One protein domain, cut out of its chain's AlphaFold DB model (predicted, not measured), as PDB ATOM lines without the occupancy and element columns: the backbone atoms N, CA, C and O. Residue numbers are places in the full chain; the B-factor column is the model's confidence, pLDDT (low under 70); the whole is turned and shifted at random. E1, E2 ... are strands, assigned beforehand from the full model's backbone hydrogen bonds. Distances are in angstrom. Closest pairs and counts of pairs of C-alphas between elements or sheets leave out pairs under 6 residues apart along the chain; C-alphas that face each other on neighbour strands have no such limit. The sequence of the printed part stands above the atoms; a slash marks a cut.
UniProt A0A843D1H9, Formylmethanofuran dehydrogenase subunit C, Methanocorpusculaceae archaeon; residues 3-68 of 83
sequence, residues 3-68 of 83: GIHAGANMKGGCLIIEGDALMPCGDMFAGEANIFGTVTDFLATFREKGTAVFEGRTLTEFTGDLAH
ATOM      1  N   GLY A   3     -13.499  12.098  18.459       90.19
ATOM      2  CA  GLY A   3     -14.488  12.582  17.498       90.19
ATOM      3  C   GLY A   3     -14.686  11.638  16.310       90.19
ATOM      4  O   GLY A   3     -14.344  10.457  16.364       90.19
ATOM      5  N   ILE A   4     -15.220  12.198  15.223       91.44
ATOM      6  CA  ILE A   4     -15.450  11.489  13.959       91.44
ATOM      7  C   ILE A   4     -14.119  11.052  13.340       91.44
ATOM      8  O   ILE A   4     -13.159  11.823  13.358       91.44
ATOM      9  N   HIS A   5     -14.072   9.849  12.755       90.12
ATOM     10  CA  HIS A   5     -12.948   9.380  11.934       90.12
ATOM     11  C   HIS A   5     -11.598   9.298  12.671       90.12
ATOM     12  O   HIS A   5     -10.531   9.399  12.057       90.12
ATOM     13  N   ALA A   6     -11.608   9.067  13.985       95.44
ATOM     14  CA  ALA A   6     -10.385   8.727  14.707       95.44
ATOM     15  C   ALA A   6      -9.717   7.496  14.068       95.44
ATOM     16  O   ALA A   6     -10.376   6.487  13.825       95.44
ATOM     17  N   GLY A   7      -8.420   7.586  13.761       94.75
ATOM     18  CA  GLY A   7      -7.708   6.515  13.056       94.75
ATOM     19  C   GLY A   7      -8.050   6.395  11.567       94.75
ATOM     20  O   GLY A   7      -7.822   5.339  10.977       94.75
ATOM     21  N   ALA A   8      -8.602   7.438  10.942       95.25
ATOM     22  CA  ALA A   8      -8.798   7.423   9.499       95.25
ATOM     23  C   ALA A   8      -7.475   7.295   8.738       95.25
ATOM     24  O   ALA A   8      -6.440   7.800   9.179       95.25
ATOM     25  N   ASN A   9      -7.516   6.632   7.578       94.94
ATOM     26  CA  ASN A   9      -6.336   6.370   6.746       94.94
ATOM     27  C   ASN A   9      -5.213   5.587   7.466       94.94
ATOM     28  O   ASN A   9      -4.042   5.672   7.083       94.94
ATOM     29  N   MET A  10      -5.531   4.809   8.510       96.31
ATOM     30  CA  MET A  10      -4.537   3.979   9.198       96.31
ATOM     31  C   MET A  10      -3.915   2.945   8.248       96.31
ATOM     32  O   MET A  10      -4.612   2.177   7.584       96.31
ATOM     33  N   LYS A  11      -2.576   2.914   8.203       95.44
ATOM     34  CA  LYS A  11      -1.768   1.986   7.382       95.44
ATOM     35  C   LYS A  11      -1.052   0.912   8.209       95.44
ATOM     36  O   LYS A  11      -0.317   0.101   7.654       95.44
ATOM     37  N   GLY A  12      -1.226   0.931   9.526       95.25
ATOM     38  CA  GLY A  12      -0.534   0.089  10.498       95.25
ATOM     39  C   GLY A  12      -0.528   0.731  11.888       95.25
ATOM     40  O   GLY A  12      -1.023   1.845  12.062       95.25
ATOM     41  N   GLY A  13       0.057   0.040  12.867       97.69
ATOM     42  CA  GLY A  13       0.127   0.497  14.260       97.69
ATOM     43  C   GLY A  13      -1.080   0.083  15.107       97.69
ATOM     44  O   GLY A  13      -1.932  -0.684  14.655       97.69
ATOM     45  N   CYS A  14      -1.117   0.584  16.343       97.31
ATOM     46  CA  CYS A  14      -2.175   0.325  17.316       97.31
ATOM     47  C   CYS A  14      -2.759   1.652  17.818       97.31
ATOM     48  O   CYS A  14      -2.019   2.507  18.306       97.31
ATOM     49  N   LEU A  15      -4.075   1.819  17.691       97.62
ATOM     50  CA  LEU A  15      -4.844   2.921  18.261       97.62
ATOM     51  C   LEU A  15      -5.673   2.387  19.428       97.62
ATOM     52  O   LEU A  15      -6.427   1.431  19.265       97.62
ATOM     53  N   ILE A  16      -5.570   3.027  20.590       97.75
ATOM     54  CA  ILE A  16      -6.379   2.698  21.766       97.75
ATOM     55  C   ILE A  16      -7.214   3.918  22.141       97.75
ATOM     56  O   ILE A  16      -6.684   5.017  22.311       97.75
ATOM     57  N   ILE A  17      -8.525   3.724  22.266       97.56
ATOM     58  CA  ILE A  17      -9.472   4.739  22.730       97.56
ATOM     59  C   ILE A  17     -10.216   4.156  23.929       97.56
ATOM     60  O   ILE A  17     -11.070   3.287  23.787       97.56
ATOM     61  N   GLU A  18      -9.914   4.649  25.128       97.44
ATOM     62  CA  GLU A  18     -10.568   4.167  26.355       97.44
ATOM     63  C   GLU A  18     -12.021   4.632  26.507       97.44
ATOM     64  O   GLU A  18     -12.790   4.026  27.249       97.44
ATOM     65  N   GLY A  19     -12.397   5.699  25.798       96.81
ATOM     66  CA  GLY A  19     -13.741   6.273  25.825       96.81
ATOM     67  C   GLY A  19     -14.530   6.033  24.541       96.81
ATOM     68  O   GLY A  19     -14.227   5.135  23.759       96.81
ATOM     69  N   ASP A  20     -15.537   6.874  24.326       97.25
ATOM     70  CA  ASP A  20     -16.449   6.758  23.185       97.25
ATOM     71  C   ASP A  20     -15.845   7.325  21.894       97.25
ATOM     72  O   ASP A  20     -14.946   8.179  21.939       97.25
ATOM     73  N   ALA A  21     -16.368   6.869  20.752       96.31
ATOM     74  CA  ALA A  21     -16.007   7.359  19.426       96.31
ATOM     75  C   ALA A  21     -17.221   7.399  18.486       96.31
ATOM     76  O   ALA A  21     -18.140   6.589  18.591       96.31
ATOM     77  N   LEU A  22     -17.194   8.317  17.521       94.44
ATOM     78  CA  LEU A  22     -18.196   8.404  16.460       94.44
ATOM     79  C   LEU A  22     -17.549   7.962  15.143       94.44
ATOM     80  O   LEU A  22     -16.528   8.526  14.770       94.44
ATOM     81  N   MET A  23     -18.101   6.955  14.455       93.94
ATOM     82  CA  MET A  23     -17.640   6.484  13.134       93.94
ATOM     83  C   MET A  23     -16.100   6.453  12.966       93.94
ATOM     84  O   MET A  23     -15.526   7.277  12.250       93.94
ATOM     85  N   PRO A  24     -15.388   5.566  13.680       95.38
ATOM     86  CA  PRO A  24     -13.928   5.494  13.656       95.38
ATOM     87  C   PRO A  24     -13.386   4.796  12.396       95.38
ATOM     88  O   PRO A  24     -14.112   4.104  11.686       95.38
ATOM     89  N   CYS A  25     -12.075   4.929  12.170       95.81
ATOM     90  CA  CYS A  25     -11.287   4.119  11.231       95.81
ATOM     91  C   CYS A  25     -11.754   4.145   9.768       95.81
ATOM     92  O   CYS A  25     -11.590   3.164   9.043       95.81
ATOM     93  N   GLY A  26     -12.297   5.275   9.313       93.62
ATOM     94  CA  GLY A  26     -12.622   5.442   7.901       93.62
ATOM     95  C   GLY A  26     -11.398   5.336   7.005       93.62
ATOM     96  O   GLY A  26     -10.345   5.893   7.320       93.62
ATOM     97  N   ASP A  27     -11.530   4.627   5.887       93.88
ATOM     98  CA  ASP A  27     -10.440   4.449   4.928       93.88
ATOM     99  C   ASP A  27      -9.231   3.694   5.532       93.88
ATOM    100  O   ASP A  27      -8.074   3.951   5.204       93.88
ATOM    101  N   MET A  28      -9.474   2.784   6.483       95.56
ATOM    102  CA  MET A  28      -8.428   1.995   7.143       95.56
ATOM    103  C   MET A  28      -7.880   0.891   6.227       95.56
ATOM    104  O   MET A  28      -8.612   0.005   5.788       95.56
ATOM    105  N   PHE A  29      -6.562   0.885   6.016       95.31
ATOM    106  CA  PHE A  29      -5.855  -0.109   5.201       95.31
ATOM    107  C   PHE A  29      -5.326  -1.280   6.038       95.31
ATOM    108  O   PHE A  29      -5.420  -2.438   5.624       95.31
ATOM    109  N   ALA A  30      -4.731  -0.985   7.200       96.00
ATOM    110  CA  ALA A  30      -4.119  -1.964   8.100       96.00
ATOM    111  C   ALA A  30      -3.924  -1.396   9.519       96.00
ATOM    112  O   ALA A  30      -4.067  -0.194   9.743       96.00
ATOM    113  N   GLY A  31      -3.552  -2.264  10.462       97.19
ATOM    114  CA  GLY A  31      -3.356  -1.928  11.876       97.19
ATOM    115  C   GLY A  31      -4.512  -2.398  12.755       97.19
ATOM    116  O   GLY A  31      -5.433  -3.066  12.282       97.19
ATOM    117  N   GLU A  32      -4.449  -2.039  14.032       98.00
ATOM    118  CA  GLU A  32      -5.450  -2.403  15.036       98.00
ATOM    119  C   GLU A  32      -5.979  -1.150  15.736       98.00
ATOM    120  O   GLU A  32      -5.203  -0.316  16.200       98.00
ATOM    121  N   ALA A  33      -7.297  -1.021  15.833       97.94
ATOM    122  CA  ALA A  33      -7.960   0.011  16.615       97.94
ATOM    123  C   ALA A  33      -8.836  -0.650  17.679       97.94
ATOM    124  O   ALA A  33      -9.700  -1.458  17.353       97.94
ATOM    125  N   ASN A  34      -8.610  -0.315  18.948       98.12
ATOM    126  CA  ASN A  34      -9.313  -0.884  20.093       98.12
ATOM    127  C   ASN A  34     -10.041   0.239  20.836       98.12
ATOM    128  O   ASN A  34      -9.416   1.128  21.413       98.12
ATOM    129  N   ILE A  35     -11.371   0.209  20.797       97.81
ATOM    130  CA  ILE A  35     -12.243   1.226  21.379       97.81
ATOM    131  C   ILE A  35     -13.022   0.578  22.511       97.81
ATOM    132  O   ILE A  35     -13.885  -0.266  22.282       97.81
ATOM    133  N   PHE A  36     -12.713   0.954  23.745       97.69
ATOM    134  CA  PHE A  36     -13.324   0.348  24.925       97.69
ATOM    135  C   PHE A  36     -14.676   0.965  25.298       97.69
ATOM    136  O   PHE A  36     -15.449   0.327  26.013       97.69
ATOM    137  N   GLY A  37     -14.964   2.178  24.818       96.75
ATOM    138  CA  GLY A  37     -16.264   2.822  24.983       96.75
ATOM    139  C   GLY A  37     -17.309   2.364  23.965       96.75
ATOM    140  O   GLY A  37     -17.277   1.248  23.438       96.75
ATOM    141  N   THR A  38     -18.264   3.253  23.711       96.69
ATOM    142  CA  THR A  38     -19.369   3.053  22.775       96.69
ATOM    143  C   THR A  38     -19.050   3.683  21.427       96.69
ATOM    144  O   THR A  38     -18.658   4.849  21.358       96.69
ATOM    145  N   VAL A  39     -19.266   2.924  20.352       96.44
ATOM    146  CA  VAL A  39     -19.266   3.442  18.983       96.44
ATOM    147  C   VAL A  39     -20.700   3.620  18.502       96.44
ATOM    148  O   VAL A  39     -21.476   2.666  18.454       96.44
ATOM    149  N   THR A  40     -21.067   4.854  18.169       93.88
ATOM    150  CA  THR A  40     -22.463   5.215  17.872       93.88
ATOM    151  C   THR A  40     -22.817   5.193  16.387       93.88
ATOM    152  O   THR A  40     -23.989   5.324  16.061       93.88
ATOM    153  N   ASP A  41     -21.829   5.050  15.503       91.25
ATOM    154  CA  ASP A  41     -22.035   4.945  14.055       91.25
ATOM    155  C   ASP A  41     -20.875   4.175  13.405       91.25
ATOM    156  O   ASP A  41     -19.753   4.200  13.920       91.25
ATOM    157  N   PHE A  42     -21.146   3.482  12.301       88.75
ATOM    158  CA  PHE A  42     -20.204   2.614  11.595       88.75
ATOM    159  C   PHE A  42     -20.273   2.845  10.095       88.75
ATOM    160  O   PHE A  42     -21.344   2.928   9.499       88.75
ATOM    161  N   LEU A  43     -19.110   2.794   9.453       91.44
ATOM    162  CA  LEU A  43     -19.076   2.614   8.011       91.44
ATOM    163  C   LEU A  43     -19.576   1.207   7.668       91.44
ATOM    164  O   LEU A  43     -19.071   0.210   8.188       91.44
ATOM    165  N   ALA A  44     -20.531   1.126   6.739       90.88
ATOM    166  CA  ALA A  44     -21.132  -0.129   6.271       90.88
ATOM    167  C   ALA A  44     -20.124  -1.106   5.627       90.88
ATOM    168  O   ALA A  44     -20.445  -2.259   5.336       90.88
ATOM    169  N   THR A  45     -18.901  -0.644   5.379       94.25
ATOM    170  CA  THR A  45     -17.792  -1.409   4.811       94.25
ATOM    171  C   THR A  45     -17.007  -2.203   5.854       94.25
ATOM    172  O   THR A  45     -16.192  -3.043   5.473       94.25
ATOM    173  N   PHE A  46     -17.254  -2.008   7.151       94.62
ATOM    174  CA  PHE A  46     -16.759  -2.912   8.186       94.62
ATOM    175  C   PHE A  46     -17.683  -4.119   8.332       94.62
ATOM    176  O   PHE A  46     -18.906  -3.998   8.390       94.62
ATOM    177  N   ARG A  47     -17.090  -5.309   8.430       94.69
ATOM    178  CA  ARG A  47     -17.815  -6.559   8.678       94.69
ATOM    179  C   ARG A  47     -17.444  -7.120  10.029       94.69
ATOM    180  O   ARG A  47     -16.267  -7.285  10.335       94.69
ATOM    181  N   GLU A  48     -18.457  -7.451  10.811       95.50
ATOM    182  CA  GLU A  48     -18.267  -8.178  12.057       95.50
ATOM    183  C   GLU A  48     -17.699  -9.568  11.770       95.50
ATOM    184  O   GLU A  48     -18.154 -10.274  10.869       95.50
ATOM    185  N   LYS A  49     -16.680  -9.938  12.539       96.44
ATOM    186  CA  LYS A  49     -15.987 -11.222  12.447       96.44
ATOM    187  C   LYS A  49     -16.260 -12.101  13.668       96.44
ATOM    188  O   LYS A  49     -16.189 -13.322  13.560       96.44
ATOM    189  N   GLY A  50     -16.578 -11.499  14.812       96.69
ATOM    190  CA  GLY A  50     -16.905 -12.204  16.047       96.69
ATOM    191  C   GLY A  50     -16.478 -11.410  17.272       96.69
ATOM    192  O   GLY A  50     -16.587 -10.187  17.300       96.69
ATOM    193  N   THR A  51     -15.969 -12.104  18.286       97.69
ATOM    194  CA  THR A  51     -15.427 -11.480  19.499       97.69
ATOM    195  C   THR A  51     -13.949 -11.804  19.665       97.69
ATOM    196  O   THR A  51     -13.479 -12.856  19.230       97.69
ATOM    197  N   ALA A  52     -13.210 -10.889  20.288       97.19
ATOM    198  CA  ALA A  52     -11.800 -11.052  20.615       97.19
ATOM    199  C   ALA A  52     -11.515 -10.481  22.008       97.19
ATOM    200  O   ALA A  52     -12.148  -9.515  22.434       97.19
ATOM    201  N   VAL A  53     -10.551 -11.073  22.714       97.19
ATOM    202  CA  VAL A  53     -10.061 -10.541  23.991       97.19
ATOM    203  C   VAL A  53      -8.845  -9.665  23.719       97.19
ATOM    204  O   VAL A  53      -7.859 -10.137  23.155       97.19
ATOM    205  N   PHE A  54      -8.904  -8.406  24.144       95.88
ATOM    206  CA  PHE A  54      -7.786  -7.468  24.099       95.88
ATOM    207  C   PHE A  54      -7.656  -6.795  25.468       95.88
ATOM    208  O   PHE A  54      -8.648  -6.324  26.021       95.88
ATOM    209  N   GLU A  55      -6.455  -6.829  26.051       95.00
ATOM    210  CA  GLU A  55      -6.176  -6.316  27.407       95.00
ATOM    211  C   GLU A  55      -7.176  -6.802  28.478       95.00
ATOM    212  O   GLU A  55      -7.650  -6.051  29.329       95.00
ATOM    213  N   GLY A  56      -7.536  -8.089  28.417       95.94
ATOM    214  CA  GLY A  56      -8.457  -8.717  29.370       95.94
ATOM    215  C   GLY A  56      -9.932  -8.340  29.189       95.94
ATOM    216  O   GLY A  56     -10.762  -8.753  29.995       95.94
ATOM    217  N   ARG A  57     -10.283  -7.587  28.140       95.81
ATOM    218  CA  ARG A  57     -11.661  -7.195  27.827       95.81
ATOM    219  C   ARG A  57     -12.143  -7.901  26.568       95.81
ATOM    220  O   ARG A  57     -11.440  -7.928  25.561       95.81
ATOM    221  N   THR A  58     -13.351  -8.450  26.620       97.75
ATOM    222  CA  THR A  58     -14.023  -9.015  25.445       97.75
ATOM    223  C   THR A  58     -14.620  -7.885  24.616       97.75
ATOM    224  O   THR A  58     -15.443  -7.122  25.119       97.75
ATOM    225  N   LEU A  59     -14.211  -7.792  23.356       98.25
ATOM    226  CA  LEU A  59     -14.648  -6.787  22.391       98.25
ATOM    227  C   LEU A  59     -15.259  -7.475  21.170       98.25
ATOM    228  O   LEU A  59     -14.870  -8.594  20.823       98.25
ATOM    229  N   THR A  60     -16.173  -6.800  20.481       97.94
ATOM    230  CA  THR A  60     -16.623  -7.229  19.154       97.94
ATOM    231  C   THR A  60     -15.565  -6.840  18.126       97.94
ATOM    232  O   THR A  60     -15.170  -5.678  18.052       97.94
ATOM    233  N   GLU A  61     -15.093  -7.809  17.345       97.94
ATOM    234  CA  GLU A  61     -14.073  -7.630  16.315       97.94
ATOM    235  C   GLU A  61     -14.716  -7.464  14.935       97.94
ATOM    236  O   GLU A  61     -15.546  -8.267  14.503       97.94
ATOM    237  N   PHE A  62     -14.268  -6.437  14.223       96.94
ATOM    238  CA  PHE A  62     -14.632  -6.109  12.858       96.94
ATOM    239  C   PHE A  62     -13.388  -6.115  11.970       96.94
ATOM    240  O   PHE A  62     -12.293  -5.735  12.391       96.94
ATOM    241  N   THR A  63     -13.574  -6.508  10.713       96.25
ATOM    242  CA  THR A  63     -12.574  -6.385   9.651       96.25
ATOM    243  C   THR A  63     -13.033  -5.375   8.604       96.25
ATOM    244  O   THR A  63     -14.208  -5.339   8.230       96.25
ATOM    245  N   GLY A  64     -12.110  -4.531   8.158       93.38
ATOM    246  CA  GLY A  64     -12.363  -3.431   7.234       93.38
ATOM    247  C   GLY A  64     -11.127  -2.535   7.109       93.38
ATOM    248  O   GLY A  64     -10.072  -2.847   7.653       93.38
ATOM    249  N   ASP A  65     -11.181  -1.435   6.376       94.56
ATOM    250  CA  ASP A  65     -12.323  -0.922   5.620       94.56
ATOM    251  C   ASP A  65     -12.427  -1.626   4.252       94.56
ATOM    252  O   ASP A  65     -11.528  -1.509   3.419       94.56
ATOM    253  N   LEU A  66     -13.513  -2.368   3.993       93.19
ATOM    254  CA  LEU A  66     -13.671  -3.135   2.746       93.19
ATOM    255  C   LEU A  66     -13.960  -2.275   1.504       93.19
ATOM    256  O   LEU A  66     -14.127  -2.831   0.417       93.19
ATOM    257  N   ALA A  67     -13.981  -0.944   1.629       91.69
ATOM    258  CA  ALA A  67     -13.800  -0.060   0.480       91.69
ATOM    259  C   ALA A  67     -12.429  -0.285  -0.194       91.69
ATOM    260  O   ALA A  67     -12.298  -0.107  -1.408       91.69
ATOM    261  N   HIS A  68     -11.423  -0.747   0.563       90.56
ATOM    262  CA  HIS A  68     -10.104  -1.106   0.044       90.56
ATOM    263  C   HIS A  68     -10.001  -2.561  -0.387       90.56
ATOM    264  O   HIS A  68     -10.403  -3.497   0.310       90.56
TER     265      HIS A  68
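AT A GLANCE: This is residues 3 to 68 of the 83 residues of the protein "Formylmethanofuran dehydrogenase subunit C" of Methanocorpusculaceae archaeon (UniProt A0A843D1H9). Two separate two-stranded ribbons make the body: the parallel pair E1 and E2, and the antiparallel hairpin of E3 and E4 on one side of E2. The long loop of residues 18 to 29, its C-alphas 6 to 13 A from the mean of all C-alphas, leads from the end of E1 back to the start of E2, so that the two strands run the same way side by side. The printed part has 66 residues with no named helix and four named strands, E1, E2, E3 and E4 in chain order, and its class is all strand. It is compact, with a radius of gyration of the C-alphas of 10.9 A, and rounded, spanning 30 by 24 by 22 A.

IN THESE COORDINATES: Start at Gly 3 and read on to C-alpha 11 at (-1.768, 1.986, 7.382), where E1, residues 11 to 17, begins its 17.4 A. E2, residues 30 to 39, is the longest strand by residues and measures 19.4 A; look for its bend of 96 degrees at residue 36. E3, residues 47 to 54, spans 18.4 A and bends by 68 degrees at residue 50. E4, residues 57 to 64, covers 20.9 A and ends at C-alpha 64, (-12.363, -3.431, 7.234).

HOW THE PARTS SIT: E1 and E2 are parallel neighbours at 18 degrees; find N 15 and O 32 within hydrogen-bond range at 2.8 A, and N 34 and O 15 at 2.8 A. The closest C-alphas of E2 and E4 are those of Phe 36 and Leu 59, 7.7 A apart. Those of E2 and E3 are Asn 34 and Phe 54, at 7.9 A. The hairpin E3 and E4 is antiparallel at 146 degrees, with N 52 and O 59 within range at 2.9 A. E1 is apart from E3 and from E4.

THE WHOLE: The C-alphas farthest apart are those of Gly 56 and Ala 67, 30.6 A. The printed part has no cut. The link from E1 to E2 is long, with 12 residues; that from E2 to E3 is short and that from E3 to E4 tight. The mean pLDDT of the printed part is 95.4, and no printed residue is under 70.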